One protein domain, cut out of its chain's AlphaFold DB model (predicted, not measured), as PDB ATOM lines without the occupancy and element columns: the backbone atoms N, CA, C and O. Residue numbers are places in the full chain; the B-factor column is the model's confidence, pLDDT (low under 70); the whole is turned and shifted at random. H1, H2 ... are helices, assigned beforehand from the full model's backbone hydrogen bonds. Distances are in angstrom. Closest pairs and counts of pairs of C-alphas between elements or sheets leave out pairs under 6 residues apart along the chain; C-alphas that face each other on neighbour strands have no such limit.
ATOM      1  N   GLN A   9      88.588 130.814  67.207       86.25
ATOM      2  CA  GLN A   9      88.570 131.765  66.093       86.25
ATOM      3  C   GLN A   9      89.018 133.166  66.539       86.25
ATOM      4  O   GLN A   9      89.981 133.706  66.012       86.25
ATOM      5  N   LEU A  10      88.386 133.697  67.591       86.69
ATOM      6  CA  LEU A  10      88.664 135.036  68.114       86.69
ATOM      7  C   LEU A  10      90.080 135.136  68.707       86.69
ATOM      8  O   LEU A  10      90.745 136.158  68.597       86.69
ATOM      9  N   ARG A  11      90.574 134.053  69.324       85.75
ATOM     10  CA  ARG A  11      91.948 133.980  69.858       85.75
ATOM     11  C   ARG A  11      93.022 133.926  68.768       85.75
ATOM     12  O   ARG A  11      94.186 134.163  69.072       85.75
ATOM     13  N   ALA A  12      92.667 133.574  67.534       86.75
ATOM     14  CA  ALA A  12      93.605 133.541  66.416       86.75
ATOM     15  C   ALA A  12      93.783 134.914  65.745       86.75
ATOM     16  O   ALA A  12      94.814 135.130  65.115       86.75
ATOM     17  N   GLU A  13      92.825 135.834  65.907       91.56
ATOM     18  CA  GLU A  13      92.865 137.183  65.315       91.56
ATOM     19  C   GLU A  13      93.960 138.068  65.925       91.56
ATOM     20  O   GLU A  13      94.527 138.916  65.241       91.56
ATOM     21  N   VAL A  14      94.284 137.845  67.201       89.75
ATOM     22  CA  VAL A  14      95.358 138.548  67.913       89.75
ATOM     23  C   VAL A  14      96.293 137.504  68.526       89.75
ATOM     24  O   VAL A  14      96.072 137.062  69.657       89.75
ATOM     25  N   PRO A  15      97.312 137.041  67.780       87.50
ATOM     26  CA  PRO A  15      98.230 136.032  68.281       87.50
ATOM     27  C   PRO A  15      99.083 136.594  69.421       87.50
ATOM     28  O   PRO A  15      99.584 137.715  69.358       87.50
ATOM     29  N   VAL A  16      99.276 135.782  70.459       91.50
ATOM     30  CA  VAL A  16     100.211 136.058  71.553       91.50
ATOM     31  C   VAL A  16     101.484 135.260  71.310       91.50
ATOM     32  O   VAL A  16     101.414 134.066  71.003       91.50
ATOM     33  N   SER A  17     102.627 135.915  71.494       93.69
ATOM     34  CA  SER A  17     103.947 135.294  71.402       93.69
ATOM     35  C   SER A  17     104.648 135.325  72.754       93.69
ATOM     36  O   SER A  17     104.603 136.330  73.465       93.69
ATOM     37  N   PHE A  18     105.302 134.221  73.101       95.81
ATOM     38  CA  PHE A  18     106.130 134.102  74.291       95.81
ATOM     39  C   PHE A  18     107.589 134.409  73.949       95.81
ATOM     40  O   PHE A  18     108.158 133.795  73.049       95.81
ATOM     41  N   PHE A  19     108.189 135.354  74.670       96.44
ATOM     42  CA  PHE A  19     109.591 135.739  74.512       96.44
ATOM     43  C   PHE A  19     110.376 135.240  75.723       96.44
ATOM     44  O   PHE A  19     110.335 135.847  76.794       96.44
ATOM     45  N   ALA A  20     111.063 134.112  75.559       96.38
ATOM     46  CA  ALA A  20     111.840 133.489  76.622       96.38
ATOM     47  C   ALA A  20     113.214 134.164  76.735       96.38
ATOM     48  O   ALA A  20     114.033 134.085  75.818       96.38
ATOM     49  N   PHE A  21     113.482 134.820  77.864       96.19
ATOM     50  CA  PHE A  21     114.718 135.584  78.075       96.19
ATOM     51  C   PHE A  21     115.697 134.933  79.066       96.19
ATOM     52  O   PHE A  21     116.859 135.316  79.081       96.19
ATOM     53  N   ASP A  22     115.297 133.938  79.855       97.06
ATOM     54  CA  ASP A  22     116.206 133.232  80.769       97.06
ATOM     55  C   ASP A  22     115.707 131.805  81.027       97.06
ATOM     56  O   ASP A  22     114.520 131.512  80.848       97.06
ATOM     57  N   VAL A  23     116.617 130.933  81.449       97.25
ATOM     58  CA  VAL A  23     116.327 129.574  81.916       97.25
ATOM     59  C   VAL A  23     116.942 129.416  83.298       97.25
ATOM     60  O   VAL A  23     118.098 129.780  83.498       97.25
ATOM     61  N   LEU A  24     116.160 128.911  84.254       97.56
ATOM     62  CA  LEU A  24     116.553 128.827  85.669       97.56
ATOM     63  C   LEU A  24     116.818 127.389  86.136       97.56
ATOM     64  O   LEU A  24     117.502 127.188  87.137       97.56
ATOM     65  N   GLU A  25     116.288 126.404  85.415       98.00
ATOM     66  CA  GLU A  25     116.452 124.983  85.699       98.00
ATOM     67  C   GLU A  25     116.349 124.189  84.394       98.00
ATOM     68  O   GLU A  25     115.515 124.506  83.539       98.00
ATOM     69  N   VAL A  26     117.196 123.174  84.244       96.88
ATOM     70  CA  VAL A  26     117.213 122.252  83.103       96.88
ATOM     71  C   VAL A  26     117.332 120.842  83.659       96.88
ATOM     72  O   VAL A  26     118.252 120.565  84.411       96.88
ATOM     73  N   GLU A  27     116.378 119.968  83.335       95.25
ATOM     74  CA  GLU A  27     116.376 118.565  83.792       95.25
ATOM     75  C   GLU A  27     116.509 118.376  85.322       95.25
ATOM     76  O   GLU A  27     116.964 117.339  85.793       95.25
ATOM     77  N   GLY A  28     116.053 119.352  86.116       96.00
ATOM     78  CA  GLY A  28     116.152 119.336  87.580       96.00
ATOM     79  C   GLY A  28     117.433 119.964  88.140       96.00
ATOM     80  O   GLY A  28     117.539 120.138  89.354       96.00
ATOM     81  N   ASP A  29     118.373 120.358  87.279       97.00
ATOM     82  CA  ASP A  29     119.582 121.078  87.663       97.00
ATOM     83  C   ASP A  29     119.377 122.594  87.558       97.00
ATOM     84  O   ASP A  29     119.048 123.144  86.502       97.00
ATOM     85  N   SER A  30     119.599 123.295  88.671       97.94
ATOM     86  CA  SER A  30     119.524 124.758  88.731       97.94
ATOM     87  C   SER A  30     120.655 125.401  87.926       97.94
ATOM     88  O   SER A  30     121.833 125.151  88.181       97.94
ATOM     89  N   THR A  31     120.309 126.323  87.024       98.31
ATOM     90  CA  THR A  31     121.272 127.131  86.251       98.31
ATOM     91  C   THR A  31     121.562 128.481  86.910       98.31
ATOM     92  O   THR A  31     122.383 129.253  86.422       98.31
ATOM     93  N   THR A  32     120.888 128.806  88.017       97.69
ATOM     94  CA  THR A  32     120.916 130.148  88.631       97.69
ATOM     95  C   THR A  32     122.283 130.572  89.178       97.69
ATOM     96  O   THR A  32     122.523 131.766  89.350       97.69
ATOM     97  N   SER A  33     123.188 129.619  89.414       97.69
ATOM     98  CA  SER A  33     124.586 129.872  89.781       97.69
ATOM     99  C   SER A  33     125.470 130.258  88.590       97.69
ATOM    100  O   SER A  33     126.555 130.803  88.799       97.69
ATOM    101  N   LEU A  34     125.024 129.996  87.357       98.06
ATOM    102  CA  LEU A  34     125.777 130.296  86.145       98.06
ATOM    103  C   LEU A  34     125.721 131.794  85.814       98.06
ATOM    104  O   LEU A  34     124.690 132.450  86.036       98.06
ATOM    105  N   PRO A  35     126.787 132.344  85.204       98.19
ATOM    106  CA  PRO A  35     126.739 133.652  84.568       98.19
ATOM    107  C   PRO A  35     125.569 133.765  83.588       98.19
ATOM    108  O   PRO A  35     125.210 132.813  82.901       98.19
ATOM    109  N   TYR A  36     124.996 134.964  83.484       96.62
ATOM    110  CA  TYR A  36     123.830 135.215  82.631       96.62
ATOM    111  C   TYR A  36     124.024 134.729  81.187       96.62
ATOM    112  O   TYR A  36     123.140 134.070  80.651       96.62
ATOM    113  N   LEU A  37     125.185 134.992  80.579       97.25
ATOM    114  CA  LEU A  37     125.463 134.580  79.198       97.25
ATOM    115  C   LEU A  37     125.473 133.056  79.022       97.25
ATOM    116  O   LEU A  37     125.016 132.562  77.997       97.25
ATOM    117  N   GLU A  38     125.924 132.306  80.027       97.56
ATOM    118  CA  GLU A  38     125.893 130.840  79.986       97.56
ATOM    119  C   GLU A  38     124.454 130.318  80.072       97.56
ATOM    120  O   GLU A  38     124.075 129.426  79.314       97.56
ATOM    121  N   ARG A  39     123.601 130.936  80.903       97.75
ATOM    122  CA  ARG A  39     122.162 130.613  80.927       97.75
ATOM    123  C   ARG A  39     121.481 130.950  79.604       97.75
ATOM    124  O   ARG A  39     120.643 130.195  79.119       97.75
ATOM    125  N   ARG A  40     121.855 132.073  78.987       96.94
ATOM    126  CA  ARG A  40     121.335 132.469  77.672       96.94
ATOM    127  C   ARG A  40     121.745 131.501  76.567       96.94
ATOM    128  O   ARG A  40     120.906 131.208  75.718       96.94
ATOM    129  N   ALA A  41     122.977 130.997  76.595       95.81
ATOM    130  CA  ALA A  41     123.432 129.955  75.680       95.81
ATOM    131  C   ALA A  41     122.622 128.662  75.870       95.81
ATOM    132  O   ALA A  41     122.043 128.169  74.907       95.81
ATOM    133  N   ALA A  42     122.452 128.201  77.114       95.94
ATOM    134  CA  ALA A  42     121.626 127.030  77.411       95.94
ATOM    135  C   ALA A  42     120.173 127.190  76.918       95.94
ATOM    136  O   ALA A  42     119.610 126.274  76.325       95.94
ATOM    137  N   LEU A  43     119.560 128.364  77.104       96.88
ATOM    138  CA  LEU A  43     118.210 128.623  76.594       96.88
ATOM    139  C   LEU A  43     118.143 128.622  75.056       96.88
ATOM    140  O   LEU A  43     117.137 128.189  74.497       96.88
ATOM    141  N   ALA A  44     119.185 129.099  74.372       95.12
ATOM    142  CA  ALA A  44     119.244 129.067  72.912       95.12
ATOM    143  C   ALA A  44     119.322 127.631  72.366       95.12
ATOM    144  O   ALA A  44     118.720 127.353  71.331       95.12
ATOM    145  N   ASP A  45     119.988 126.724  73.083       94.38
ATOM    146  CA  ASP A  45     120.085 125.309  72.705       94.38
ATOM    147  C   ASP A  45     118.798 124.519  73.014       94.38
ATOM    148  O   ASP A  45     118.473 123.553  72.324       94.38
ATOM    149  N   LEU A  46     118.036 124.930  74.035       94.94
ATOM    150  CA  LEU A  46     116.810 124.244  74.473       94.94
ATOM    151  C   LEU A  46     115.571 124.569  73.638       94.94
ATOM    152  O   LEU A  46     114.621 123.785  73.610       94.94
ATOM    153  N   VAL A  47     115.524 125.754  73.029       93.88
ATOM    154  CA  VAL A  47     114.312 126.274  72.392       93.88
ATOM    155  C   VAL A  47     114.559 126.522  70.917       93.88
ATOM    156  O   VAL A  47     115.295 127.430  70.546       93.88
ATOM    157  N   GLU A  48     113.830 125.795  70.074       94.75
ATOM    158  CA  GLU A  48     113.706 126.118  68.657       94.75
ATOM    159  C   GLU A  48     112.689 127.265  68.470       94.75
ATOM    160  O   GLU A  48     111.509 127.110  68.816       94.75
ATOM    161  N   PRO A  49     113.098 128.442  67.956       94.19
ATOM    162  CA  PRO A  49     112.180 129.555  67.750       94.19
ATOM    163  C   PRO A  49     111.115 129.243  66.692       94.19
ATOM    164  O   PRO A  49     111.378 128.628  65.662       94.19
ATOM    165  N   GLY A  50     109.906 129.756  66.903       93.69
ATOM    166  CA  GLY A  50     108.778 129.588  65.993       93.69
ATOM    167  C   GLY A  50     107.764 130.731  66.080       93.69
ATOM    168  O   GLY A  50     107.948 131.689  66.832       93.69
ATOM    169  N   PRO A  51     106.634 130.656  65.358       91.50
ATOM    170  CA  PRO A  51     105.703 131.782  65.213       91.50
ATOM    171  C   PRO A  51     105.135 132.349  66.526       91.50
ATOM    172  O   PRO A  51     104.705 133.498  66.559       91.50
ATOM    173  N   ARG A  52     105.108 131.551  67.604       92.25
ATOM    174  CA  ARG A  52     104.566 131.935  68.922       92.25
ATOM    175  C   ARG A  52     105.570 131.812  70.072       92.25
ATOM    176  O   ARG A  52     105.199 132.073  71.212       92.25
ATOM    177  N   MET A  53     106.813 131.427  69.790       95.12
ATOM    178  CA  MET A  53     107.868 131.267  70.789       95.12
ATOM    179  C   MET A  53     109.174 131.814  70.232       95.12
ATOM    180  O   MET A  53     109.608 131.417  69.158       95.12
ATOM    181  N   GLN A  54     109.768 132.766  70.933       95.94
ATOM    182  CA  GLN A  54     110.942 133.498  70.478       95.94
ATOM    183  C   GLN A  54     111.995 133.509  71.583       95.94
ATOM    184  O   GLN A  54     111.660 133.633  72.764       95.94
ATOM    185  N   VAL A  55     113.262 133.436  71.185       96.19
ATOM    186  CA  VAL A  55     114.421 133.635  72.060       96.19
ATOM    187  C   VAL A  55     115.164 134.870  71.537       96.19
ATOM    188  O   VAL A  55     115.847 134.775  70.520       96.19
TER     189      VAL A  55
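Overview. This is residues 9 to 55 of the 58 residues of the protein "DNA-ligase" of Rhodococcus rhodnii LMG 5362 (UniProt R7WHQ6). With little regular structure, the domain is a loose rod: residues 9 to 14, with the short helix H1, stick out at one end, a long link leads away to H2, and the tail after H2 folds back to pair with that link. The printed part has 47 residues with two named helices, H1 then H2, and no named strand; the class is all helix, with only 16 residues in named elements. It is loose, with a radius of gyration of the C-alphas of 13.6 A and spans of 43 by 18 by 14 A.

Along the chain. H1, residues 9 to 13, begins at C-alpha 9 (88.570, 131.765, 66.093). H2, residues 36 to 46, is 15.4 A long and ends at C-alpha 46 (116.810, 124.244, 74.473).

Arrangement. H1 and H2 are apart. Residues 18 to 19 pair with 53 to 54, parallel; residues 25 to 26 pair with 29 to 30, antiparallel. Every O i to N i+4 pair is within hydrogen-bond range in H2; in H1 0 of 1 is, against 2 of 2 O i to N i+3 pairs.

Size, cuts and confidence. The C-alphas farthest apart, of Gln 9 and Ser 33, are 43.1 A apart. The printed part has no cut. The link from H1 to H2, 22 residues, is long. No printed residue is under 70 in pLDDT.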